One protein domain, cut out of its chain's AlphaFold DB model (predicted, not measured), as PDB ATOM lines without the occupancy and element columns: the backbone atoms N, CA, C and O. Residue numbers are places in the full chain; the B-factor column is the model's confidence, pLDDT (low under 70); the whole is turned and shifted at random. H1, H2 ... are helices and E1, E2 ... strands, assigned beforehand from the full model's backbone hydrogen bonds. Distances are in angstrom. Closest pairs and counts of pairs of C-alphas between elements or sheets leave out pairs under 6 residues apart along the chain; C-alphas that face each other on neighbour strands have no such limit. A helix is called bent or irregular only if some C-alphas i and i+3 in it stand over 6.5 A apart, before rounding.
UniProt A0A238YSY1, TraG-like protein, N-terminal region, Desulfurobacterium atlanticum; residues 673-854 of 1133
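Overview. This is residues 673 to 854 of the 1133 residues of the protein "TraG-like protein, N-terminal region" of Desulfurobacterium atlanticum (UniProt A0A238YSY1). A small three-stranded sheet with H4 and H5 over one face joins a body of crossed helices, H2, H3, H5 and H6, and the two long helices H1 and H7 run side by side, opposite ways, along the longest axis. H5 runs from the sheet through the body to H7. The printed part has 182 residues, with seven named helices and three named strands in the order H1 H2 H3 H4 E1 E2 E3 H5 H6 H7; the sheet, E1 E2 E3, is antiparallel and the class is mostly helix. The whole is compact, with a radius of gyration of the C-alphas of 16.8 A and spans of 51 by 38 by 30 A.

Arrangement. E1, residues 762 to 768, E2, 771 to 776, and E3, 782 to 786, form a meander, each strand the antiparallel neighbour of the one before. N 763 and O 775 are 2.8 A apart between E1 and E2, and N 785 and O 772 are 2.8 A apart between E2 and E3. H4, residues 751 to 760, and H5, 787 to 803, are on the same face, making two layers, helices on one face of a sheet. H4 has a height over the sheet of 8.6 A, and H5 stands up from the sheet, rising 54 degrees. H3, residues 722 to 745, only grazes the sheet with residues 729 to 740; it touches H5 at a steep tilt of 49 degrees, closest at the C-alphas of Ala 739 and Ala 796, 4.9 A. H2, residues 700 to 716, and H3 form a helical hairpin, closest at the C-alphas of Glu 715 and Lys 725, 4.5 A. H6, residues 805 to 817, touches H2 about perpendicular at 76 degrees, closest at the C-alphas of Ala 710 and Ala 814, 5.4 A. H7, residues 821 to 853, touches H1, residues 673 to 698, at a shallow tilt of 11 degrees, opposite ways, closest at the C-alphas of Ala 680 and Ala 844, 4.2 A. Every O i to N i+4 pair is within hydrogen-bond range in H1, H2, H3, H5 and H6, against 4 of 6 in H4 and 27 of 29 in H7.

Along the chain. H7 is 48.8 A long, H1 38.3 A, H3 34.7 A, H5 24.8 A and H2 24.1 A. H1 begins at C-alpha 673, (-25.940, -11.159, 7.894), and H7 ends at C-alpha 853, (-23.528, -18.453, 11.794). H4 is irregular, with C-alphas 753 and 756 7.4 A apart.

Size, cuts and confidence. The two C-alphas farthest apart, of Lys 819 and Met 854, are 52.8 A apart. The printed part has no cut, and its links are tight. pLDDT is under 70 at 673 to 674, 761, 768 to 770 and 850 to 854.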
ATOM      1  N   LYS A 673     -25.188  -9.983   8.357       69.50
ATOM      2  CA  LYS A 673     -25.940 -11.159   7.894       69.50
ATOM      3  C   LYS A 673     -26.768 -10.851   6.645       69.50
ATOM      4  O   LYS A 673     -26.746 -11.637   5.699       69.50
ATOM      5  N   GLU A 674     -27.496  -9.735   6.632       67.62
ATOM      6  CA  GLU A 674     -28.308  -9.329   5.476       67.62
ATOM      7  C   GLU A 674     -27.442  -9.113   4.232       67.62
ATOM      8  O   GLU A 674     -27.744  -9.667   3.174       67.62
ATOM      9  N   GLN A 675     -26.309  -8.421   4.375       71.44
ATOM     10  CA  GLN A 675     -25.364  -8.202   3.274       71.44
ATOM     11  C   GLN A 675     -24.774  -9.510   2.730       71.44
ATOM     12  O   GLN A 675     -24.626  -9.667   1.517       71.44
ATOM     13  N   LEU A 676     -24.445 -10.469   3.600       71.56
ATOM     14  CA  LEU A 676     -23.968 -11.788   3.175       71.56
ATOM     15  C   LEU A 676     -25.065 -12.595   2.482       71.56
ATOM     16  O   LEU A 676     -24.799 -13.237   1.469       71.56
ATOM     17  N   SER A 677     -26.304 -12.529   2.975       71.06
ATOM     18  CA  SER A 677     -27.434 -13.205   2.336       71.06
ATOM     19  C   SER A 677     -27.760 -12.608   0.964       71.06
ATOM     20  O   SER A 677     -28.096 -13.355   0.042       71.06
ATOM     21  N   GLU A 678     -27.642 -11.287   0.800       74.56
ATOM     22  CA  GLU A 678     -27.811 -10.606  -0.490       74.56
ATOM     23  C   GLU A 678     -26.710 -11.042  -1.470       74.56
ATOM     24  O   GLU A 678     -27.010 -11.448  -2.593       74.56
ATOM     25  N   ARG A 679     -25.445 -11.077  -1.021       77.31
ATOM     26  CA  ARG A 679     -24.312 -11.578  -1.821       77.31
ATOM     27  C   ARG A 679     -24.461 -13.049  -2.203       77.31
ATOM     28  O   ARG A 679     -24.158 -13.410  -3.339       77.31
ATOM     29  N   ALA A 680     -24.948 -13.892  -1.293       72.56
ATOM     30  CA  ALA A 680     -25.229 -15.297  -1.577       72.56
ATOM     31  C   ALA A 680     -26.290 -15.437  -2.680       72.56
ATOM     32  O   ALA A 680     -26.123 -16.228  -3.609       72.56
ATOM     33  N   SER A 681     -27.357 -14.634  -2.611       72.69
ATOM     34  CA  SER A 681     -28.416 -14.619  -3.623       72.69
ATOM     35  C   SER A 681     -27.916 -14.121  -4.983       72.69
ATOM     36  O   SER A 681     -28.217 -14.745  -6.001       72.69
ATOM     37  N   ASP A 682     -27.122 -13.048  -5.015       82.94
ATOM     38  CA  ASP A 682     -26.553 -12.497  -6.253       82.94
ATOM     39  C   ASP A 682     -25.622 -13.501  -6.953       82.94
ATOM     40  O   ASP A 682     -25.767 -13.773  -8.146       82.94
ATOM     41  N   MET A 683     -24.718 -14.135  -6.199       81.62
ATOM     42  CA  MET A 683     -23.829 -15.165  -6.744       81.62
ATOM     43  C   MET A 683     -24.610 -16.384  -7.248       81.62
ATOM     44  O   MET A 683     -24.312 -16.906  -8.323       81.62
ATOM     45  N   TRP A 684     -25.654 -16.808  -6.530       78.44
ATOM     46  CA  TRP A 684     -26.510 -17.907  -6.974       78.44
ATOM     47  C   TRP A 684     -27.244 -17.567  -8.280       78.44
ATOM     48  O   TRP A 684     -27.249 -18.374  -9.211       78.44
ATOM     49  N   LYS A 685     -27.789 -16.347  -8.397       81.88
ATOM     50  CA  LYS A 685     -28.440 -15.858  -9.624       81.88
ATOM     51  C   LYS A 685     -27.474 -15.811 -10.804       81.88
ATOM     52  O   LYS A 685     -27.840 -16.275 -11.878       81.88
ATOM     53  N   LYS A 686     -26.248 -15.317 -10.614       86.25
ATOM     54  CA  LYS A 686     -25.207 -15.300 -11.660       86.25
ATOM     55  C   LYS A 686     -24.865 -16.707 -12.152       86.25
ATOM     56  O   LYS A 686     -24.800 -16.930 -13.358       86.25
ATOM     57  N   GLY A 687     -24.727 -17.666 -11.231       81.38
ATOM     58  CA  GLY A 687     -24.533 -19.076 -11.576       81.38
ATOM     59  C   GLY A 687     -25.687 -19.641 -12.409       81.38
ATOM     60  O   GLY A 687     -25.455 -20.242 -13.454       81.38
ATOM     61  N   GLN A 688     -26.933 -19.383 -12.007       81.81
ATOM     62  CA  GLN A 688     -28.120 -19.830 -12.748       81.81
ATOM     63  C   GLN A 688     -28.280 -19.136 -14.109       81.81
ATOM     64  O   GLN A 688     -28.637 -19.788 -15.084       81.81
ATOM     65  N   GLN A 689     -27.966 -17.843 -14.221       85.81
ATOM     66  CA  GLN A 689     -28.008 -17.108 -15.491       85.81
ATOM     67  C   GLN A 689     -27.041 -17.685 -16.530       85.81
ATOM     68  O   GLN A 689     -27.392 -17.774 -17.705       85.81
ATOM     69  N   LEU A 690     -25.841 -18.099 -16.115       85.12
ATOM     70  CA  LEU A 690     -24.886 -18.763 -17.007       85.12
ATOM     71  C   LEU A 690     -25.422 -20.108 -17.509       85.12
ATOM     72  O   LEU A 690     -25.328 -20.400 -18.701       85.12
ATOM     73  N   LEU A 691     -26.041 -20.891 -16.626       83.94
ATOM     74  CA  LEU A 691     -26.663 -22.164 -16.993       83.94
ATOM     75  C   LEU A 691     -27.878 -21.964 -17.918       83.94
ATOM     76  O   LEU A 691     -28.061 -22.734 -18.859       83.94
ATOM     77  N   ASN A 692     -28.664 -20.902 -17.709       84.25
ATOM     78  CA  ASN A 692     -29.786 -20.541 -18.583       84.25
ATOM     79  C   ASN A 692     -29.310 -20.159 -19.991       84.25
ATOM     80  O   ASN A 692     -29.870 -20.640 -20.974       84.25
ATOM     81  N   LYS A 693     -28.236 -19.363 -20.102       86.56
ATOM     82  CA  LYS A 693     -27.631 -19.000 -21.397       86.56
ATOM     83  C   LYS A 693     -27.200 -20.226 -22.200       86.56
ATOM     84  O   LYS A 693     -27.352 -20.242 -23.419       86.56
ATOM     85  N   TYR A 694     -26.687 -21.259 -21.530       83.88
ATOM     86  CA  TYR A 694     -26.362 -22.527 -22.180       83.88
ATOM     87  C   TYR A 694     -27.618 -23.211 -22.745       83.88
ATOM     88  O   TYR A 694     -27.647 -23.571 -23.923       83.88
ATOM     89  N   THR A 695     -28.682 -23.331 -21.943       81.44
ATOM     90  CA  THR A 695     -29.939 -23.957 -22.387       81.44
ATOM     91  C   THR A 695     -30.670 -23.162 -23.474       81.44
ATOM     92  O   THR A 695     -31.314 -23.766 -24.328       81.44
ATOM     93  N   GLU A 696     -30.546 -21.832 -23.485       84.38
ATOM     94  CA  GLU A 696     -31.090 -20.957 -24.534       84.38
ATOM     95  C   GLU A 696     -30.328 -21.103 -25.856       84.38
ATOM     96  O   GLU A 696     -30.946 -21.171 -26.916       84.38
ATOM     97  N   LYS A 697     -28.991 -21.197 -25.805       84.31
ATOM     98  CA  LYS A 697     -28.142 -21.290 -27.001       84.31
ATOM     99  C   LYS A 697     -28.335 -22.600 -27.770       84.31
ATOM    100  O   LYS A 697     -28.341 -22.585 -28.997       84.31
ATOM    101  N   PHE A 698     -28.463 -23.726 -27.066       82.12
ATOM    102  CA  PHE A 698     -28.491 -25.057 -27.692       82.12
ATOM    103  C   PHE A 698     -29.871 -25.729 -27.679       82.12
ATOM    104  O   PHE A 698     -30.089 -26.687 -28.424       82.12
ATOM    105  N   GLY A 699     -30.817 -25.207 -26.894       83.44
ATOM    106  CA  GLY A 699     -32.155 -25.764 -26.720       83.44
ATOM    107  C   GLY A 699     -32.190 -26.918 -25.710       83.44
ATOM    108  O   GLY A 699     -31.394 -27.851 -25.776       83.44
ATOM    109  N   ILE A 700     -33.167 -26.880 -24.796       84.06
ATOM    110  CA  ILE A 700     -33.286 -27.812 -23.656       84.06
ATOM    111  C   ILE A 700     -33.325 -29.281 -24.102       84.06
ATOM    112  O   ILE A 700     -32.609 -30.108 -23.541       84.06
ATOM    113  N   ASP A 701     -34.124 -29.616 -25.119       82.75
ATOM    114  CA  ASP A 701     -34.279 -31.004 -25.572       82.75
ATOM    115  C   ASP A 701     -32.998 -31.570 -26.193       82.75
ATOM    116  O   ASP A 701     -32.659 -32.733 -25.962       82.75
ATOM    117  N   ARG A 702     -32.252 -30.739 -26.933       82.88
ATOM    118  CA  ARG A 702     -30.963 -31.131 -27.517       82.88
ATOM    119  C   ARG A 702     -29.892 -31.258 -26.445       82.88
ATOM    120  O   ARG A 702     -29.238 -32.290 -26.387       82.88
ATOM    121  N   SER A 703     -29.770 -30.281 -25.545       85.38
ATOM    122  CA  SER A 703     -28.820 -30.351 -24.429       85.38
ATOM    123  C   SER A 703     -29.071 -31.564 -23.528       85.38
ATOM    124  O   SER A 703     -28.124 -32.225 -23.111       85.38
ATOM    125  N   PHE A 704     -30.336 -31.892 -23.255       86.38
ATOM    126  CA  PHE A 704     -30.709 -33.084 -22.494       86.38
ATOM    127  C   PHE A 704     -30.340 -34.375 -23.240       86.38
ATOM    128  O   PHE A 704     -29.762 -35.291 -22.649       86.38
ATOM    129  N   SER A 705     -30.621 -34.440 -24.545       84.56
ATOM    130  CA  SER A 705     -30.247 -35.576 -25.393       84.56
ATOM    131  C   SER A 705     -28.730 -35.764 -25.473       84.56
ATOM    132  O   SER A 705     -28.248 -36.888 -25.367       84.56
ATOM    133  N   ASP A 706     -27.964 -34.685 -25.623       85.31
ATOM    134  CA  ASP A 706     -26.509 -34.755 -25.768       85.31
ATOM    135  C   ASP A 706     -25.825 -35.208 -24.470       85.31
ATOM    136  O   ASP A 706     -24.936 -36.059 -24.506       85.31
ATOM    137  N   ILE A 707     -26.285 -34.718 -23.314       86.81
ATOM    138  CA  ILE A 707     -25.753 -35.113 -21.999       86.81
ATOM    139  C   ILE A 707     -26.091 -36.573 -21.680       86.81
ATOM    140  O   ILE A 707     -25.223 -37.326 -21.238       86.81
ATOM    141  N   THR A 708     -27.331 -36.999 -21.928       85.94
ATOM    142  CA  THR A 708     -27.742 -38.395 -21.690       85.94
ATOM    143  C   THR A 708     -27.057 -39.362 -22.657       85.94
ATOM    144  O   THR A 708     -26.646 -40.451 -22.251       85.94
ATOM    145  N   ARG A 709     -26.853 -38.957 -23.919       85.19
ATOM    146  CA  ARG A 709     -26.044 -39.701 -24.894       85.19
ATOM    147  C   ARG A 709     -24.601 -39.837 -24.413       85.19
ATOM    148  O   ARG A 709     -24.098 -40.953 -24.382       85.19
ATOM    149  N   ALA A 710     -23.972 -38.745 -23.981       83.75
ATOM    150  CA  ALA A 710     -22.605 -38.758 -23.462       83.75
ATOM    151  C   ALA A 710     -22.449 -39.688 -22.246       83.75
ATOM    152  O   ALA A 710     -21.535 -40.512 -22.224       83.75
ATOM    153  N   GLY A 711     -23.371 -39.619 -21.278       83.25
ATOM    154  CA  GLY A 711     -23.383 -40.510 -20.112       83.25
ATOM    155  C   GLY A 711     -23.471 -41.989 -20.499       83.25
ATOM    156  O   GLY A 711     -22.656 -42.791 -20.046       83.25
ATOM    157  N   LYS A 712     -24.384 -42.344 -21.415       82.12
ATOM    158  CA  LYS A 712     -24.556 -43.726 -21.898       82.12
ATOM    159  C   LYS A 712     -23.402 -44.228 -22.760       82.12
ATOM    160  O   LYS A 712     -23.112 -45.424 -22.733       82.12
ATOM    161  N   THR A 713     -22.758 -43.356 -23.534       82.12
ATOM    162  CA  THR A 713     -21.555 -43.702 -24.307       82.12
ATOM    163  C   THR A 713     -20.404 -44.063 -23.375       82.12
ATOM    164  O   THR A 713     -19.723 -45.057 -23.611       82.12
ATOM    165  N   VAL A 714     -20.232 -43.309 -22.287       83.56
ATOM    166  CA  VAL A 714     -19.211 -43.592 -21.276       83.56
ATOM    167  C   VAL A 714     -19.559 -44.839 -20.461       83.56
ATOM    168  O   VAL A 714     -18.681 -45.662 -20.237       83.56
ATOM    169  N   GLU A 715     -20.824 -45.027 -20.061       81.56
ATOM    170  CA  GLU A 715     -21.264 -46.207 -19.296       81.56
ATOM    171  C   GLU A 715     -21.073 -47.519 -20.078       81.56
ATOM    172  O   GLU A 715     -20.616 -48.509 -19.506       81.56
ATOM    173  N   ASN A 716     -21.388 -47.528 -21.379       80.75
ATOM    174  CA  ASN A 716     -21.396 -48.746 -22.202       80.75
ATOM    175  C   ASN A 716     -20.127 -48.956 -23.049       80.75
ATOM    176  O   ASN A 716     -19.984 -50.006 -23.673       80.75
ATOM    177  N   GLY A 717     -19.224 -47.975 -23.121       78.19
ATOM    178  CA  GLY A 717     -18.026 -48.056 -23.957       78.19
ATOM    179  C   GLY A 717     -16.958 -48.989 -23.378       78.19
ATOM    180  O   GLY A 717     -16.630 -48.918 -22.193       78.19
ATOM    181  N   SER A 718     -16.376 -49.845 -24.219       71.75
ATOM    182  CA  SER A 718     -15.248 -50.718 -23.846       71.75
ATOM    183  C   SER A 718     -13.974 -49.944 -23.506       71.75
ATOM    184  O   SER A 718     -13.151 -50.438 -22.743       71.75
ATOM    185  N   ASP A 719     -13.840 -48.732 -24.044       77.88
ATOM    186  CA  ASP A 719     -12.595 -47.957 -24.050       77.88
ATOM    187  C   ASP A 719     -12.403 -47.100 -22.781       77.88
ATOM    188  O   ASP A 719     -11.408 -46.388 -22.647       77.88
ATOM    189  N   TYR A 720     -13.343 -47.167 -21.829       80.44
ATOM    190  CA  TYR A 720     -13.350 -46.378 -20.592       80.44
ATOM    191  C   TYR A 720     -13.070 -47.236 -19.352       80.44
ATOM    192  O   TYR A 720     -13.482 -48.395 -19.272       80.44
ATOM    193  N   SER A 721     -12.408 -46.660 -18.342       82.44
ATOM    194  CA  SER A 721     -12.128 -47.360 -17.082       82.44
ATOM    195  C   SER A 721     -13.401 -47.607 -16.262       82.44
ATOM    196  O   SER A 721     -14.340 -46.806 -16.276       82.44
ATOM    197  N   GLU A 722     -13.421 -48.698 -15.489       83.31
ATOM    198  CA  GLU A 722     -14.558 -49.042 -14.617       83.31
ATOM    199  C   GLU A 722     -14.892 -47.939 -13.598       83.31
ATOM    200  O   GLU A 722     -16.057 -47.723 -13.258       83.31
ATOM    201  N   GLU A 723     -13.896 -47.166 -13.159       82.38
ATOM    202  CA  GLU A 723     -14.104 -46.016 -12.273       82.38
ATOM    203  C   GLU A 723     -14.948 -44.912 -12.929       82.38
ATOM    204  O   GLU A 723     -15.850 -44.354 -12.294       82.38
ATOM    205  N   VAL A 724     -14.687 -44.613 -14.206       82.31
ATOM    206  CA  VAL A 724     -15.391 -43.570 -14.966       82.31
ATOM    207  C   VAL A 724     -16.804 -44.032 -15.334       82.31
ATOM    208  O   VAL A 724     -17.748 -43.248 -15.214       82.31
ATOM    209  N   LYS A 725     -16.991 -45.318 -15.661       81.69
ATOM    210  CA  LYS A 725     -18.320 -45.917 -15.883       81.69
ATOM    211  C   LYS A 725     -19.209 -45.810 -14.647       81.69
ATOM    212  O   LYS A 725     -20.348 -45.347 -14.723       81.69
ATOM    213  N   GLN A 726     -18.679 -46.168 -13.476       84.12
ATOM    214  CA  GLN A 726     -19.416 -46.021 -12.221       84.12
ATOM    215  C   GLN A 726     -19.694 -44.553 -11.872       84.12
ATOM    216  O   GLN A 726     -20.728 -44.255 -11.273       84.12
ATOM    217  N   MET A 727     -18.791 -43.633 -12.222       83.62
ATOM    218  CA  MET A 727     -18.998 -42.195 -12.035       83.62
ATOM    219  C   MET A 727     -20.157 -41.675 -12.892       83.62
ATOM    220  O   MET A 727     -21.023 -40.996 -12.345       83.62
ATOM    221  N   ALA A 728     -20.222 -42.048 -14.174       82.94
ATOM    222  CA  ALA A 728     -21.318 -41.684 -15.076       82.94
ATOM    223  C   ALA A 728     -22.679 -42.155 -14.539       82.94
ATOM    224  O   ALA A 728     -23.610 -41.360 -14.411       82.94
ATOM    225  N   LYS A 729     -22.758 -43.413 -14.097       82.38
ATOM    226  CA  LYS A 729     -23.982 -43.997 -13.532       82.38
ATOM    227  C   LYS A 729     -24.440 -43.328 -12.232       82.38
ATOM    228  O   LYS A 729     -25.637 -43.128 -12.008       82.38
ATOM    229  N   ARG A 730     -23.494 -43.000 -11.343       84.38
ATOM    230  CA  ARG A 730     -23.782 -42.286 -10.086       84.38
ATOM    231  C   ARG A 730     -24.258 -40.864 -10.352       84.38
ATOM    232  O   ARG A 730     -25.210 -40.424  -9.714       84.38
ATOM    233  N   GLU A 731     -23.623 -40.178 -11.293       86.56
ATOM    234  CA  GLU A 731     -23.966 -38.802 -11.631       86.56
ATOM    235  C   GLU A 731     -25.345 -38.694 -12.282       86.56
ATOM    236  O   GLU A 731     -26.123 -37.829 -11.892       86.56
ATOM    237  N   GLU A 732     -25.691 -39.593 -13.205       84.00
ATOM    238  CA  GLU A 732     -27.029 -39.608 -13.806       84.00
ATOM    239  C   GLU A 732     -28.115 -39.787 -12.736       84.00
ATOM    240  O   GLU A 732     -29.071 -39.015 -12.699       84.00
ATOM    241  N   SER A 733     -27.930 -40.730 -11.802       82.94
ATOM    242  CA  SER A 733     -28.860 -40.912 -10.671       82.94
ATOM    243  C   SER A 733     -28.983 -39.642  -9.813       82.94
ATOM    244  O   SER A 733     -30.088 -39.236  -9.459       82.94
ATOM    245  N   SER A 734     -27.849 -39.007  -9.499       85.12
ATOM    246  CA  SER A 734     -27.777 -37.788  -8.683       85.12
ATOM    247  C   SER A 734     -28.485 -36.606  -9.356       85.12
ATOM    248  O   SER A 734     -29.277 -35.898  -8.734       85.12
ATOM    249  N   ALA A 735     -28.267 -36.422 -10.659       85.12
ATOM    250  CA  ALA A 735     -28.903 -35.367 -11.437       85.12
ATOM    251  C   ALA A 735     -30.424 -35.568 -11.558       85.12
ATOM    252  O   ALA A 735     -31.167 -34.586 -11.504       85.12
ATOM    253  N   VAL A 736     -30.905 -36.816 -11.669       85.62
ATOM    254  CA  VAL A 736     -32.345 -37.134 -11.635       85.62
ATOM    255  C   VAL A 736     -32.947 -36.800 -10.268       85.62
ATOM    256  O   VAL A 736     -34.001 -36.165 -10.208       85.62
ATOM    257  N   GLU A 737     -32.295 -37.194  -9.174       85.50
ATOM    258  CA  GLU A 737     -32.768 -36.909  -7.814       85.50
ATOM    259  C   GLU A 737     -32.844 -35.401  -7.545       85.50
ATOM    260  O   GLU A 737     -33.897 -34.906  -7.140       85.50
ATOM    261  N   HIS A 738     -31.786 -34.648  -7.856       85.31
ATOM    262  CA  HIS A 738     -31.782 -33.193  -7.688       85.31
ATOM    263  C   HIS A 738     -32.814 -32.490  -8.580       85.31
ATOM    264  O   HIS A 738     -33.494 -31.572  -8.121       85.31
ATOM    265  N   ALA A 739     -33.010 -32.949  -9.821       85.50
ATOM    266  CA  ALA A 739     -34.053 -32.412 -10.695       85.50
ATOM    267  C   ALA A 739     -35.469 -32.650 -10.135       85.50
ATOM    268  O   ALA A 739     -36.316 -31.754 -10.192       85.50
ATOM    269  N   LEU A 740     -35.730 -33.826  -9.549       84.31
ATOM    270  CA  LEU A 740     -36.996 -34.121  -8.869       84.31
ATOM    271  C   LEU A 740     -37.193 -33.252  -7.620       84.31
ATOM    272  O   LEU A 740     -38.295 -32.753  -7.390       84.31
ATOM    273  N   GLU A 741     -36.145 -33.029  -6.828       84.00
ATOM    274  CA  GLU A 741     -36.216 -32.127  -5.676       84.00
ATOM    275  C   GLU A 741     -36.520 -30.680  -6.079       84.00
ATOM    276  O   GLU A 741     -37.296 -30.008  -5.397       84.00
ATOM    277  N   ASP A 742     -35.942 -30.196  -7.176       83.06
ATOM    278  CA  ASP A 742     -36.176 -28.838  -7.671       83.06
ATOM    279  C   ASP A 742     -37.604 -28.662  -8.214       83.06
ATOM    280  O   ASP A 742     -38.234 -27.623  -7.988       83.06
ATOM    281  N   LEU A 743     -38.182 -29.699  -8.829       81.25
ATOM    282  CA  LEU A 743     -39.602 -29.734  -9.212       81.25
ATOM    283  C   LEU A 743     -40.537 -29.729  -7.996       81.25
ATOM    284  O   LEU A 743     -41.574 -29.064  -8.010       81.25
ATOM    285  N   VAL A 744     -40.158 -30.418  -6.917       83.00
ATOM    286  CA  VAL A 744     -40.909 -30.386  -5.653       83.00
ATOM    287  C   VAL A 744     -40.819 -29.008  -4.993       83.00
ATOM    288  O   VAL A 744     -41.827 -28.494  -4.512       83.00
ATOM    289  N   LYS A 745     -39.636 -28.380  -4.987       82.19
ATOM    290  CA  LYS A 745     -39.430 -27.030  -4.426       82.19
ATOM    291  C   LYS A 745     -40.158 -25.947  -5.223       82.19
ATOM    292  O   LYS A 745     -40.627 -24.984  -4.627       82.19
ATOM    293  N   SER A 746     -40.256 -26.102  -6.542       76.25
ATOM    294  CA  SER A 746     -40.984 -25.177  -7.422       76.25
ATOM    295  C   SER A 746     -42.501 -25.400  -7.436       76.25
ATOM    296  O   SER A 746     -43.220 -24.591  -8.016       76.25
ATOM    297  N   GLY A 747     -43.003 -26.447  -6.766       78.31
ATOM    298  CA  GLY A 747     -44.434 -26.749  -6.670       78.31
ATOM    299  C   GLY A 747     -45.024 -27.428  -7.910       78.31
ATOM    300  O   GLY A 747     -46.235 -27.616  -7.977       78.31
ATOM    301  N   GLU A 748     -44.186 -27.825  -8.867       77.88
ATOM    302  CA  GLU A 748     -44.604 -28.500 -10.101       77.88
ATOM    303  C   GLU A 748     -45.035 -29.951  -9.859       77.88
ATOM    304  O   GLU A 748     -45.826 -30.497 -10.624       77.88
ATOM    305  N   ILE A 749     -44.509 -30.577  -8.800       80.94
ATOM    306  CA  ILE A 749     -44.830 -31.949  -8.392       80.94
ATOM    307  C   ILE A 749     -45.010 -31.991  -6.873       80.94
ATOM    308  O   ILE A 749     -44.241 -31.390  -6.116       80.94
ATOM    309  N   LYS A 750     -46.009 -32.735  -6.385       82.50
ATOM    310  CA  LYS A 750     -46.202 -32.909  -4.940       82.50
ATOM    311  C   LYS A 750     -45.126 -33.834  -4.379       82.50
ATOM    312  O   LYS A 750     -44.912 -34.930  -4.889       82.50
ATOM    313  N   LYS A 751     -44.523 -33.457  -3.245       82.44
ATOM    314  CA  LYS A 751     -43.490 -34.261  -2.557       82.44
ATOM    315  C   LYS A 751     -43.893 -35.729  -2.380       82.44
ATOM    316  O   LYS A 751     -43.052 -36.605  -2.532       82.44
ATOM    317  N   ASN A 752     -45.170 -35.993  -2.098       81.00
ATOM    318  CA  ASN A 752     -45.702 -37.336  -1.850       81.00
ATOM    319  C   ASN A 752     -45.675 -38.243  -3.096       81.00
ATOM    320  O   ASN A 752     -45.543 -39.454  -2.947       81.00
ATOM    321  N   GLU A 753     -45.767 -37.679  -4.304       75.75
ATOM    322  CA  GLU A 753     -45.802 -38.438  -5.567       75.75
ATOM    323  C   GLU A 753     -44.430 -39.015  -5.928       75.75
ATOM    324  O   GLU A 753     -44.331 -40.100  -6.495       75.75
ATOM    325  N   VAL A 754     -43.356 -38.325  -5.538       76.88
ATOM    326  CA  VAL A 754     -41.968 -38.709  -5.847       76.88
ATOM    327  C   VAL A 754     -41.183 -39.173  -4.619       76.88
ATOM    328  O   VAL A 754     -40.038 -39.596  -4.743       76.88
ATOM    329  N   GLN A 755     -41.790 -39.178  -3.426       78.56
ATOM    330  CA  GLN A 755     -41.129 -39.564  -2.172       78.56
ATOM    331  C   GLN A 755     -40.615 -41.012  -2.184       78.56
ATOM    332  O   GLN A 755     -39.568 -41.293  -1.601       78.56
ATOM    333  N   GLY A 756     -41.349 -41.928  -2.827       72.62
ATOM    334  CA  GLY A 756     -40.931 -43.324  -3.001       72.62
ATOM    335  C   GLY A 756     -39.692 -43.450  -3.892       72.62
ATOM    336  O   GLY A 756     -38.763 -44.178  -3.550       72.62
ATOM    337  N   MET A 757     -39.634 -42.662  -4.968       75.25
ATOM    338  CA  MET A 757     -38.489 -42.598  -5.884       75.25
ATOM    339  C   MET A 757     -37.274 -41.900  -5.269       75.25
ATOM    340  O   MET A 757     -36.176 -42.434  -5.365       75.25
ATOM    341  N   LEU A 758     -37.459 -40.780  -4.563       74.12
ATOM    342  CA  LEU A 758     -36.376 -40.064  -3.872       74.12
ATOM    343  C   LEU A 758     -35.714 -40.911  -2.770       74.12
ATOM    344  O   LEU A 758     -34.554 -40.702  -2.446       74.12
ATOM    345  N   LYS A 759     -36.434 -41.878  -2.184       77.69
ATOM    346  CA  LYS A 759     -35.878 -42.806  -1.181       77.69
ATOM    347  C   LYS A 759     -35.184 -44.026  -1.785       77.69
ATOM    348  O   LYS A 759     -34.253 -44.544  -1.179       77.69
ATOM    349  N   ALA A 760     -35.683 -44.526  -2.913       72.31
ATOM    350  CA  ALA A 760     -35.151 -45.718  -3.575       72.31
ATOM    351  C   ALA A 760     -34.019 -45.398  -4.569       72.31
ATOM    352  O   ALA A 760     -33.301 -46.300  -4.998       72.31
ATOM    353  N   GLY A 761     -33.869 -44.125  -4.928       68.88
ATOM    354  CA  GLY A 761     -33.051 -43.645  -6.029       68.88
ATOM    355  C   GLY A 761     -33.738 -43.855  -7.374       68.88
ATOM    356  O   GLY A 761     -34.430 -44.854  -7.579       68.88
ATOM    357  N   ALA A 762     -33.571 -42.903  -8.288       75.88
ATOM    358  CA  ALA A 762     -34.278 -42.871  -9.567       75.88
ATOM    359  C   ALA A 762     -33.312 -42.983 -10.753       75.88
ATOM    360  O   ALA A 762     -32.242 -42.378 -10.757       75.88
ATOM    361  N   ASN A 763     -33.716 -43.750 -11.764       78.81
ATOM    362  CA  ASN A 763     -33.010 -43.912 -13.027       78.81
ATOM    363  C   ASN A 763     -33.876 -43.403 -14.181       78.81
ATOM    364  O   ASN A 763     -35.107 -43.525 -14.166       78.81
ATOM    365  N   LEU A 764     -33.214 -42.893 -15.215       80.69
ATOM    366  CA  LEU A 764     -33.842 -42.522 -16.472       80.69
ATOM    367  C   LEU A 764     -34.054 -43.779 -17.334       80.69
ATOM    368  O   LEU A 764     -33.088 -44.453 -17.688       80.69
ATOM    369  N   VAL A 765     -35.302 -44.117 -17.676       78.75
ATOM    370  CA  VAL A 765     -35.621 -45.376 -18.390       78.75
ATOM    371  C   VAL A 765     -36.171 -45.136 -19.796       78.75
ATOM    372  O   VAL A 765     -35.933 -45.946 -20.688       78.75
ATOM    373  N   GLY A 766     -36.840 -44.005 -20.035       71.12
ATOM    374  CA  GLY A 766     -37.381 -43.661 -21.353       71.12
ATOM    375  C   GLY A 766     -37.281 -42.171 -21.664       71.12
ATOM    376  O   GLY A 766     -37.564 -41.334 -20.808       71.12
ATOM    377  N   ILE A 767     -36.897 -41.847 -22.903       73.38
ATOM    378  CA  ILE A 767     -36.800 -40.476 -23.422       73.38
ATOM    379  C   ILE A 767     -37.690 -40.372 -24.662       73.38
ATOM    380  O   ILE A 767     -37.488 -41.102 -25.629       73.38
ATOM    381  N   GLY A 768     -38.664 -39.463 -24.639       64.88
ATOM    382  CA  GLY A 768     -39.489 -39.103 -25.791       64.88
ATOM    383  C   GLY A 768     -39.444 -37.600 -26.070       64.88
ATOM    384  O   GLY A 768     -39.018 -36.810 -25.222       64.88
ATOM    385  N   ALA A 769     -39.923 -37.187 -27.249       59.75
ATOM    386  CA  ALA A 769     -39.939 -35.775 -27.655       59.75
ATOM    387  C   ALA A 769     -40.617 -34.878 -26.595       59.75
ATOM    388  O   ALA A 769     -40.038 -33.880 -26.179       59.75
ATOM    389  N   ASN A 770     -41.756 -35.320 -26.040       61.09
ATOM    390  CA  ASN A 770     -42.569 -34.553 -25.081       61.09
ATOM    391  C   ASN A 770     -42.693 -35.189 -23.679       61.09
ATOM    392  O   ASN A 770     -43.554 -34.780 -22.895       61.09
ATOM    393  N   GLY A 771     -41.872 -36.194 -23.348       75.19
ATOM    394  CA  GLY A 771     -41.984 -36.896 -22.067       75.19
ATOM    395  C   GLY A 771     -40.723 -37.634 -21.625       75.19
ATOM    396  O   GLY A 771     -39.862 -37.970 -22.438       75.19
ATOM    397  N   VAL A 772     -40.620 -37.864 -20.317       83.56
ATOM    398  CA  VAL A 772     -39.513 -38.574 -19.661       83.56
ATOM    399  C   VAL A 772     -40.096 -39.624 -18.724       83.56
ATOM    400  O   VAL A 772     -40.973 -39.311 -17.922       83.56
ATOM    401  N   ILE A 773     -39.607 -40.859 -18.818       83.75
ATOM    402  CA  ILE A 773     -40.010 -41.959 -17.938       83.75
ATOM    403  C   ILE A 773     -38.879 -42.224 -16.950       83.75
ATOM    404  O   ILE A 773     -37.752 -42.543 -17.347       83.75
ATOM    405  N   LEU A 774     -39.200 -42.097 -15.666       85.50
ATOM    406  CA  LEU A 774     -38.298 -42.367 -14.554       85.50
ATOM    407  C   LEU A 774     -38.783 -43.603 -13.809       85.50
ATOM    408  O   LEU A 774     -39.983 -43.770 -13.585       85.50
ATOM    409  N   ARG A 775     -37.843 -44.442 -13.384       83.12
ATOM    410  CA  ARG A 775     -38.133 -45.625 -12.573       83.12
ATOM    411  C   ARG A 775     -37.210 -45.665 -11.370       83.12
ATOM    412  O   ARG A 775     -36.034 -45.318 -11.476       83.12
ATOM    413  N   SER A 776     -37.720 -46.094 -10.226       81.12
ATOM    414  CA  SER A 776     -36.886 -46.322  -9.053       81.12
ATOM    415  C   SER A 776     -35.907 -47.482  -9.277       81.12
ATOM    416  O   SER A 776     -36.203 -48.425 -10.012       81.12
ATOM    417  N   LYS A 777     -34.746 -47.453  -8.616       77.06
ATOM    418  CA  LYS A 777     -33.714 -48.506  -8.722       77.06
ATOM    419  C   LYS A 777     -34.205 -49.887  -8.289       77.06
ATOM    420  O   LYS A 777     -33.695 -50.895  -8.763       77.06
ATOM    421  N   ASP A 778     -35.194 -49.929  -7.404       79.12
ATOM    422  CA  ASP A 778     -35.856 -51.152  -6.947       79.12
ATOM    423  C   ASP A 778     -37.035 -51.584  -7.843       79.12
ATOM    424  O   ASP A 778     -37.741 -52.530  -7.500       79.12
ATOM    425  N   ASN A 779     -37.264 -50.899  -8.973       77.56
ATOM    426  CA  ASN A 779     -38.361 -51.116  -9.922       77.56
ATOM    427  C   ASN A 779     -39.779 -51.042  -9.317       77.56
ATOM    428  O   ASN A 779     -40.736 -51.479  -9.954       77.56
ATOM    429  N   ARG A 780     -39.947 -50.497  -8.104       75.06
ATOM    430  CA  ARG A 780     -41.256 -50.412  -7.429       75.06
ATOM    431  C   ARG A 780     -42.080 -49.185  -7.806       75.06
ATOM    432  O   ARG A 780     -43.287 -49.188  -7.586       75.06
ATOM    433  N   TYR A 781     -41.445 -48.146  -8.336       77.50
ATOM    434  CA  TYR A 781     -42.085 -46.876  -8.657       77.50
ATOM    435  C   TYR A 781     -41.701 -46.444 -10.067       77.50
ATOM    436  O   TYR A 781     -40.524 -46.458 -10.422       77.50
ATOM    437  N   GLU A 782     -42.687 -46.033 -10.856       81.12
ATOM    438  CA  GLU A 782     -42.496 -45.486 -12.197       81.12
ATOM    439  C   GLU A 782     -43.330 -44.215 -12.339       81.12
ATOM    440  O   GLU A 782     -44.478 -44.168 -11.893       81.12
ATOM    441  N   ILE A 783     -42.747 -43.176 -12.933       83.38
ATOM    442  CA  ILE A 783     -43.439 -41.925 -13.234       83.38
ATOM    443  C   ILE A 783     -43.117 -41.485 -14.655       83.38
ATOM    444  O   ILE A 783     -41.959 -41.433 -15.071       83.38
ATOM    445  N   ALA A 784     -44.169 -41.149 -15.394       82.69
ATOM    446  CA  ALA A 784     -44.069 -40.535 -16.705       82.69
ATOM    447  C   ALA A 784     -44.333 -39.033 -16.563       82.69
ATOM    448  O   ALA A 784     -45.456 -38.601 -16.299       82.69
ATOM    449  N   LEU A 785     -43.289 -38.228 -16.734       84.62
ATOM    450  CA  LEU A 785     -43.397 -36.777 -16.804       84.62
ATOM    451  C   LEU A 785     -43.765 -36.394 -18.237       84.62
ATOM    452  O   LEU A 785     -43.110 -36.841 -19.179       84.62
ATOM    453  N   THR A 786     -44.788 -35.558 -18.415       81.88
ATOM    454  CA  THR A 786     -45.259 -35.116 -19.739       81.88
ATOM    455  C   THR A 786     -45.450 -33.599 -19.796       81.88
ATOM    456  O   THR A 786     -45.583 -32.929 -18.768       81.88
ATOM    457  N   GLY A 787     -45.411 -33.030 -21.003       82.75
ATOM    458  CA  GLY A 787     -45.703 -31.613 -21.240       82.75
ATOM    459  C   GLY A 787     -44.732 -30.656 -20.534       82.75
ATOM    460  O   GLY A 787     -43.517 -30.853 -20.558       82.75
ATOM    461  N   LYS A 788     -45.265 -29.607 -19.893       83.00
ATOM    462  CA  LYS A 788     -44.459 -28.564 -19.223       83.00
ATOM    463  C   LYS A 788     -43.595 -29.116 -18.084       83.00
ATOM    464  O   LYS A 788     -42.461 -28.676 -17.915       83.00
ATOM    465  N   THR A 789     -44.093 -30.106 -17.344       83.12
ATOM    466  CA  THR A 789     -43.358 -30.740 -16.240       83.12
ATOM    467  C   THR A 789     -42.147 -31.520 -16.753       83.12
ATOM    468  O   THR A 789     -41.078 -31.463 -16.149       83.12
ATOM    469  N   ALA A 790     -42.268 -32.181 -17.912       83.31
ATOM    470  CA  ALA A 790     -41.137 -32.842 -18.564       83.31
ATOM    471  C   ALA A 790     -40.076 -31.836 -19.027       83.31
ATOM    472  O   ALA A 790     -38.885 -32.082 -18.868       83.31
ATOM    473  N   GLN A 791     -40.492 -30.685 -19.559       84.31
ATOM    474  CA  GLN A 791     -39.568 -29.643 -20.009       84.31
ATOM    475  C   GLN A 791     -38.778 -29.040 -18.837       84.31
ATOM    476  O   GLN A 791     -37.553 -28.937 -18.912       84.31
ATOM    477  N   LYS A 792     -39.455 -28.748 -17.718       85.69
ATOM    478  CA  LYS A 792     -38.814 -28.286 -16.475       85.69
ATOM    479  C   LYS A 792     -37.896 -29.340 -15.857       85.69
ATOM    480  O   LYS A 792     -36.838 -28.995 -15.341       85.69
ATOM    481  N   PHE A 793     -38.259 -30.622 -15.951       88.38
ATOM    482  CA  PHE A 793     -37.382 -31.718 -15.540       88.38
ATOM    483  C   PHE A 793     -36.104 -31.771 -16.377       88.38
ATOM    484  O   PHE A 793     -35.013 -31.811 -15.813       88.38
ATOM    485  N   LYS A 794     -36.222 -31.742 -17.712       86.38
ATOM    486  CA  LYS A 794     -35.064 -31.758 -18.622       86.38
ATOM    487  C   LYS A 794     -34.138 -30.575 -18.344       86.38
ATOM    488  O   LYS A 794     -32.926 -30.749 -18.277       86.38
ATOM    489  N   GLU A 795     -34.708 -29.395 -18.125       85.94
ATOM    490  CA  GLU A 795     -33.964 -28.191 -17.767       85.94
ATOM    491  C   GLU A 795     -33.214 -28.349 -16.434       85.94
ATOM    492  O   GLU A 795     -32.006 -28.119 -16.382       85.94
ATOM    493  N   ALA A 796     -33.890 -28.792 -15.370       85.38
ATOM    494  CA  ALA A 796     -33.264 -29.013 -14.066       85.38
ATOM    495  C   ALA A 796     -32.172 -30.096 -14.124       85.38
ATOM    496  O   ALA A 796     -31.090 -29.916 -13.566       85.38
ATOM    497  N   PHE A 797     -32.411 -31.185 -14.861       89.50
ATOM    498  CA  PHE A 797     -31.434 -32.254 -15.068       89.50
ATOM    499  C   PHE A 797     -30.165 -31.733 -15.747       89.50
ATOM    500  O   PHE A 797     -29.068 -31.941 -15.236       89.50
ATOM    501  N   VAL A 798     -30.309 -31.008 -16.864       87.31
ATOM    502  CA  VAL A 798     -29.177 -30.434 -17.609       87.31
ATOM    503  C   VAL A 798     -28.342 -29.532 -16.700       87.31
ATOM    504  O   VAL A 798     -27.124 -29.687 -16.640       87.31
ATOM    505  N   LYS A 799     -28.985 -28.629 -15.950       87.19
ATOM    506  CA  LYS A 799     -28.303 -27.678 -15.057       87.19
ATOM    507  C   LYS A 799     -27.564 -28.370 -13.913       87.19
ATOM    508  O   LYS A 799     -26.425 -28.004 -13.611       87.19
ATOM    509  N   ASN A 800     -28.181 -29.375 -13.297       87.31
ATOM    510  CA  ASN A 800     -27.578 -30.126 -12.198       87.31
ATOM    511  C   ASN A 800     -26.398 -30.984 -12.685       87.31
ATOM    512  O   ASN A 800     -25.338 -30.976 -12.063       87.31
ATOM    513  N   TYR A 801     -26.518 -31.607 -13.861       86.38
ATOM    514  CA  TYR A 801     -25.457 -32.441 -14.430       86.38
ATOM    515  C   TYR A 801     -24.210 -31.631 -14.831       86.38
ATOM    516  O   TYR A 801     -23.083 -32.015 -14.516       86.38
ATOM    517  N   ILE A 802     -24.375 -30.484 -15.503       86.44
ATOM    518  CA  ILE A 802     -23.228 -29.674 -15.965       86.44
ATOM    519  C   ILE A 802     -22.570 -28.858 -14.846       86.44
ATOM    520  O   ILE A 802     -21.394 -28.511 -14.948       86.44
ATOM    521  N   SER A 803     -23.295 -28.543 -13.768       82.00
ATOM    522  CA  SER A 803     -22.723 -27.837 -12.613       82.00
ATOM    523  C   SER A 803     -21.920 -28.768 -11.692       82.00
ATOM    524  O   SER A 803     -20.955 -28.329 -11.051       82.00
ATOM    525  N   SER A 804     -22.232 -30.068 -11.694       85.50
ATOM    526  CA  SER A 804     -21.493 -31.095 -10.959       85.50
ATOM    527  C   SER A 804     -20.058 -31.265 -11.464       85.50
ATOM    528  O   SER A 804     -19.762 -31.226 -12.662       85.50
ATOM    529  N   GLN A 805     -19.118 -31.453 -10.535       85.31
ATOM    530  CA  GLN A 805     -17.723 -31.750 -10.876       85.31
ATOM    531  C   GLN A 805     -17.590 -33.123 -11.552       85.31
ATOM    532  O   GLN A 805     -16.793 -33.273 -12.478       85.31
ATOM    533  N   SER A 806     -18.371 -34.107 -11.106       83.25
ATOM    534  CA  SER A 806     -18.367 -35.465 -11.655       83.25
ATOM    535  C   SER A 806     -19.011 -35.497 -13.042       83.25
ATOM    536  O   SER A 806     -18.425 -36.061 -13.963       83.25
ATOM    537  N   GLY A 807     -20.132 -34.792 -13.238       84.50
ATOM    538  CA  GLY A 807     -20.777 -34.671 -14.551       84.50
ATOM    539  C   GLY A 807     -19.873 -34.042 -15.603       84.50
ATOM    540  O   GLY A 807     -19.723 -34.588 -16.693       84.50
ATOM    541  N   ARG A 808     -19.146 -32.976 -15.256       87.62
ATOM    542  CA  ARG A 808     -18.155 -32.370 -16.163       87.62
ATOM    543  C   ARG A 808     -17.002 -33.300 -16.525       87.62
ATOM    544  O   ARG A 808     -16.546 -33.265 -17.663       87.62
ATOM    545  N   LYS A 809     -16.523 -34.129 -15.592       86.38
ATOM    546  CA  LYS A 809     -15.498 -35.144 -15.895       86.38
ATOM    547  C   LYS A 809     -16.025 -36.168 -16.899       86.38
ATOM    548  O   LYS A 809     -15.341 -36.450 -17.874       86.38
ATOM    549  N   VAL A 810     -17.254 -36.645 -16.708       85.62
ATOM    550  CA  VAL A 810     -17.908 -37.583 -17.634       85.62
ATOM    551  C   VAL A 810     -18.077 -36.962 -19.025       85.62
ATOM    552  O   VAL A 810     -17.776 -37.612 -20.020       85.62
ATOM    553  N   LEU A 811     -18.478 -35.688 -19.108       87.31
ATOM    554  CA  LEU A 811     -18.607 -34.976 -20.385       87.31
ATOM    555  C   LEU A 811     -17.256 -34.799 -21.100       87.31
ATOM    556  O   LEU A 811     -17.199 -34.995 -22.310       87.31
ATOM    557  N   LYS A 812     -16.167 -34.507 -20.369       87.62
ATOM    558  CA  LYS A 812     -14.804 -34.421 -20.936       87.62
ATOM    559  C   LYS A 812     -14.304 -35.761 -21.488       87.62
ATOM    560  O   LYS A 812     -13.652 -35.788 -22.528       87.62
ATOM    561  N   GLU A 813     -14.594 -36.877 -20.820       85.75
ATOM    562  CA  GLU A 813     -14.213 -38.204 -21.334       85.75
ATOM    563  C   GLU A 813     -15.075 -38.628 -22.538       85.75
ATOM    564  O   GLU A 813     -14.568 -39.226 -23.490       85.75
ATOM    565  N   ALA A 814     -16.359 -38.257 -22.556       84.38
ATOM    566  CA  ALA A 814     -17.227 -38.459 -23.717       84.38
ATOM    567  C   ALA A 814     -16.777 -37.627 -24.935       84.38
ATOM    568  O   ALA A 814     -16.783 -38.126 -26.060       84.38
ATOM    569  N   GLU A 815     -16.339 -36.383 -24.714       85.00
ATOM    570  CA  GLU A 815     -15.769 -35.500 -25.741       85.00
ATOM    571  C   GLU A 815     -14.525 -36.129 -26.390       85.00
ATOM    572  O   GLU A 815     -14.427 -36.186 -27.618       85.00
ATOM    573  N   ARG A 816     -13.607 -36.677 -25.580       81.56
ATOM    574  CA  ARG A 816     -12.375 -37.327 -26.063       81.56
ATOM    575  C   ARG A 816     -12.626 -38.580 -26.901       81.56
ATOM    576  O   ARG A 816     -11.848 -38.849 -27.811       81.56
ATOM    577  N   GLY A 817     -13.677 -39.342 -26.594       77.38
ATOM    578  CA  GLY A 817     -14.008 -40.586 -27.305       77.38
ATOM    579  C   GLY A 817     -14.915 -40.413 -28.530       77.38
ATOM    580  O   GLY A 817     -15.084 -41.355 -29.303       77.38
ATOM    581  N   SER A 818     -15.506 -39.233 -28.737       80.00
ATOM    582  CA  SER A 818     -16.379 -38.980 -29.890       80.00
ATOM    583  C   SER A 818     -15.580 -38.784 -31.188       80.00
ATOM    584  O   SER A 818     -14.502 -38.197 -31.186       80.00
ATOM    585  N   LYS A 819     -16.130 -39.222 -32.330       77.25
ATOM    586  CA  LYS A 819     -15.619 -38.903 -33.685       77.25
ATOM    587  C   LYS A 819     -16.430 -37.813 -34.403       77.25
ATOM    588  O   LYS A 819     -16.048 -37.388 -35.483       77.25
ATOM    589  N   ASP A 820     -17.545 -37.390 -33.812       82.81
ATOM    590  CA  ASP A 820     -18.443 -36.358 -34.334       82.81
ATOM    591  C   ASP A 820     -18.002 -34.984 -33.805       82.81
ATOM    592  O   ASP A 820     -18.092 -34.727 -32.600       82.81
ATOM    593  N   GLU A 821     -17.483 -34.135 -34.697       80.38
ATOM    594  CA  GLU A 821     -16.950 -32.806 -34.362       80.38
ATOM    595  C   GLU A 821     -18.041 -31.831 -33.887       80.38
ATOM    596  O   GLU A 821     -17.815 -31.055 -32.960       80.38
ATOM    597  N   GLU A 822     -19.260 -31.928 -34.427       81.19
ATOM    598  CA  GLU A 822     -20.382 -31.071 -34.023       81.19
ATOM    599  C   GLU A 822     -20.863 -31.430 -32.605       81.19
ATOM    600  O   GLU A 822     -21.220 -30.567 -31.799       81.19
ATOM    601  N   PHE A 823     -20.835 -32.723 -32.269       81.56
ATOM    602  CA  PHE A 823     -21.135 -33.215 -30.925       81.56
ATOM    603  C   PHE A 823     -20.050 -32.832 -29.905       81.56
ATOM    604  O   PHE A 823     -20.378 -32.461 -28.775       81.56
ATOM    605  N   LYS A 824     -18.765 -32.856 -30.294       80.62
ATOM    606  CA  LYS A 824     -17.656 -32.409 -29.432       80.62
ATOM    607  C   LYS A 824     -17.773 -30.939 -29.055       80.62
ATOM    608  O   LYS A 824     -17.675 -30.616 -27.874       80.62
ATOM    609  N   GLU A 825     -18.028 -30.058 -30.021       83.25
ATOM    610  CA  GLU A 825     -18.126 -28.613 -29.776       83.25
ATOM    611  C   GLU A 825     -19.227 -28.277 -28.750       83.25
ATOM    612  O   GLU A 825     -19.052 -27.428 -27.863       83.25
ATOM    613  N   ARG A 826     -20.352 -29.003 -28.808       84.44
ATOM    614  CA  ARG A 826     -21.460 -28.862 -27.854       84.44
ATOM    615  C   ARG A 826     -21.106 -29.357 -26.452       84.44
ATOM    616  O   ARG A 826     -21.424 -28.671 -25.479       84.44
ATOM    617  N   LEU A 827     -20.419 -30.495 -26.329       85.88
ATOM    618  CA  LEU A 827     -19.948 -31.004 -25.035       85.88
ATOM    619  C   LEU A 827     -18.894 -30.083 -24.408       85.88
ATOM    620  O   LEU A 827     -18.986 -29.767 -23.220       85.88
ATOM    621  N   SER A 828     -17.960 -29.581 -25.216       85.38
ATOM    622  CA  SER A 828     -16.940 -28.618 -24.791       85.38
ATOM    623  C   SER A 828     -17.579 -27.326 -24.264       85.38
ATOM    624  O   SER A 828     -17.233 -26.822 -23.189       85.38
ATOM    625  N   SER A 829     -18.619 -26.845 -24.956       84.56
ATOM    626  CA  SER A 829     -19.441 -25.724 -24.492       84.56
ATOM    627  C   SER A 829     -20.132 -26.041 -23.157       84.56
ATOM    628  O   SER A 829     -20.043 -25.248 -22.222       84.56
ATOM    629  N   ALA A 830     -20.766 -27.210 -23.010       84.31
ATOM    630  CA  ALA A 830     -21.432 -27.613 -21.764       84.31
ATOM    631  C   ALA A 830     -20.475 -27.618 -20.556       84.31
ATOM    632  O   ALA A 830     -20.817 -27.140 -19.470       84.31
ATOM    633  N   VAL A 831     -19.253 -28.113 -20.759       86.44
ATOM    634  CA  VAL A 831     -18.191 -28.149 -19.748       86.44
ATOM    635  C   VAL A 831     -17.729 -26.742 -19.363       86.44
ATOM    636  O   VAL A 831     -17.582 -26.462 -18.172       86.44
ATOM    637  N   SER A 832     -17.535 -25.856 -20.343       87.62
ATOM    638  CA  SER A 832     -17.089 -24.474 -20.124       87.62
ATOM    639  C   SER A 832     -18.101 -23.659 -19.308       87.62
ATOM    640  O   SER A 832     -17.757 -23.120 -18.250       87.62
ATOM    641  N   TYR A 833     -19.375 -23.654 -19.723       85.38
ATOM    642  CA  TYR A 833     -20.448 -22.963 -18.995       85.38
ATOM    643  C   TYR A 833     -20.654 -23.551 -17.589       85.38
ATOM    644  O   TYR A 833     -20.868 -22.807 -16.628       85.38
ATOM    645  N   GLY A 834     -20.543 -24.877 -17.444       84.31
ATOM    646  CA  GLY A 834     -20.621 -25.561 -16.152       84.31
ATOM    647  C   GLY A 834     -19.471 -25.207 -15.199       84.31
ATOM    648  O   GLY A 834     -19.695 -24.974 -14.009       84.31
ATOM    649  N   GLU A 835     -18.237 -25.112 -15.704       86.69
ATOM    650  CA  GLU A 835     -17.067 -24.682 -14.926       86.69
ATOM    651  C   GLU A 835     -17.232 -23.264 -14.384       86.69
ATOM    652  O   GLU A 835     -17.000 -23.031 -13.193       86.69
ATOM    653  N   GLU A 836     -17.672 -22.333 -15.226       86.19
ATOM    654  CA  GLU A 836     -17.873 -20.944 -14.828       86.19
ATOM    655  C   GLU A 836     -19.026 -20.799 -13.824       86.19
ATOM    656  O   GLU A 836     -18.851 -20.179 -12.771       86.19
ATOM    657  N   ALA A 837     -20.163 -21.459 -14.069       85.12
ATOM    658  CA  ALA A 837     -21.305 -21.462 -13.156       85.12
ATOM    659  C   ALA A 837     -20.961 -22.063 -11.779       85.12
ATOM    660  O   ALA A 837     -21.370 -21.522 -10.748       85.12
ATOM    661  N   SER A 838     -20.159 -23.136 -11.738       83.44
ATOM    662  CA  SER A 838     -19.782 -23.801 -10.482       83.44
ATOM    663  C   SER A 838     -18.995 -22.894  -9.526       83.44
ATOM    664  O   SER A 838     -19.186 -22.973  -8.312       83.44
ATOM    665  N   LYS A 839     -18.177 -21.965 -10.049       88.06
ATOM    666  CA  LYS A 839     -17.430 -20.986  -9.234       88.06
ATOM    667  C   LYS A 839     -18.365 -20.018  -8.505       88.06
ATOM    668  O   LYS A 839     -18.123 -19.683  -7.346       88.06
ATOM    669  N   TYR A 840     -19.430 -19.576  -9.174       83.94
ATOM    670  CA  TYR A 840     -20.434 -18.692  -8.581       83.94
ATOM    671  C   TYR A 840     -21.310 -19.427  -7.561       83.94
ATOM    672  O   TYR A 840     -21.551 -18.906  -6.474       83.94
ATOM    673  N   LEU A 841     -21.724 -20.661  -7.866       80.31
ATOM    674  CA  LEU A 841     -22.524 -21.485  -6.954       80.31
ATOM    675  C   LEU A 841     -21.748 -21.870  -5.681       80.31
ATOM    676  O   LEU A 841     -22.324 -21.843  -4.593       80.31
ATOM    677  N   ALA A 842     -20.443 -22.140  -5.785       83.19
ATOM    678  CA  ALA A 842     -19.584 -22.401  -4.626       83.19
ATOM    679  C   ALA A 842     -19.478 -21.175  -3.699       83.19
ATOM    680  O   ALA A 842     -19.704 -21.293  -2.496       83.19
ATOM    681  N   LYS A 843     -19.240 -19.981  -4.263       82.75
ATOM    682  CA  LYS A 843     -19.224 -18.722  -3.491       82.75
ATOM    683  C   LYS A 843     -20.575 -18.402  -2.854       82.75
ATOM    684  O   LYS A 843     -20.633 -17.881  -1.745       82.75
ATOM    685  N   ALA A 844     -21.676 -18.717  -3.537       77.75
ATOM    686  CA  ALA A 844     -23.011 -18.554  -2.974       77.75
ATOM    687  C   ALA A 844     -23.226 -19.442  -1.737       77.75
ATOM    688  O   ALA A 844     -23.828 -18.998  -0.759       77.75
ATOM    689  N   HIS A 845     -22.723 -20.681  -1.768       76.31
ATOM    690  CA  HIS A 845     -22.787 -21.596  -0.630       76.31
ATOM    691  C   HIS A 845     -21.945 -21.098   0.552       76.31
ATOM    692  O   HIS A 845     -22.433 -21.087   1.680       76.31
ATOM    693  N   GLU A 846     -20.728 -20.618   0.288       79.50
ATOM    694  CA  GLU A 846     -19.829 -20.027   1.289       79.50
ATOM    695  C   GLU A 846     -20.490 -18.847   2.025       79.50
ATOM    696  O   GLU A 846     -20.635 -18.876   3.247       79.50
ATOM    697  N   TYR A 847     -21.026 -17.863   1.290       76.44
ATOM    698  CA  TYR A 847     -21.724 -16.722   1.898       76.44
ATOM    699  C   TYR A 847     -22.983 -17.124   2.672       76.44
ATOM    700  O   TYR A 847     -23.308 -16.519   3.697       76.44
ATOM    701  N   LYS A 848     -23.701 -18.152   2.209       76.62
ATOM    702  CA  LYS A 848     -24.881 -18.677   2.907       76.62
ATOM    703  C   LYS A 848     -24.499 -19.355   4.224       76.62
ATOM    704  O   LYS A 848     -25.211 -19.198   5.218       76.62
ATOM    705  N   GLU A 849     -23.387 -20.084   4.246       76.19
ATOM    706  CA  GLU A 849     -22.865 -20.713   5.456       76.19
ATOM    707  C   GLU A 849     -22.406 -19.658   6.474       76.19
ATOM    708  O   GLU A 849     -22.775 -19.736   7.648       76.19
ATOM    709  N   GLU A 850     -21.690 -18.620   6.034       69.50
ATOM    710  CA  GLU A 850     -21.294 -17.501   6.898       69.50
ATOM    711  C   GLU A 850     -22.503 -16.758   7.483       69.50
ATOM    712  O   GLU A 850     -22.559 -16.519   8.690       69.50
ATOM    713  N   ALA A 851     -23.520 -16.461   6.667       67.88
ATOM    714  CA  ALA A 851     -24.749 -15.815   7.129       67.88
ATOM    715  C   ALA A 851     -25.518 -16.670   8.156       67.88
ATOM    716  O   ALA A 851     -26.153 -16.135   9.070       67.88
ATOM    717  N   SER A 852     -25.455 -18.002   8.041       67.88
ATOM    718  CA  SER A 852     -26.130 -18.917   8.970       67.88
ATOM    719  C   SER A 852     -25.552 -18.867  10.390       67.88
ATOM    720  O   SER A 852     -26.300 -19.031  11.358       67.88
ATOM    721  N   LYS A 853     -24.252 -18.565  10.516       64.50
ATOM    722  CA  LYS A 853     -23.528 -18.453  11.794       64.50
ATOM    723  C   LYS A 853     -23.861 -17.158  12.555       64.50
ATOM    724  O   LYS A 853     -23.655 -17.104  13.764       64.50
ATOM    725  N   MET A 854     -24.428 -16.150  11.884       60.88
ATOM    726  CA  MET A 854     -24.772 -14.825  12.437       60.88
ATOM    727  C   MET A 854     -26.276 -14.661  12.714       60.88
ATOM    728  O   MET A 854     -26.842 -13.586  12.519       60.88
TER     729      MET A 854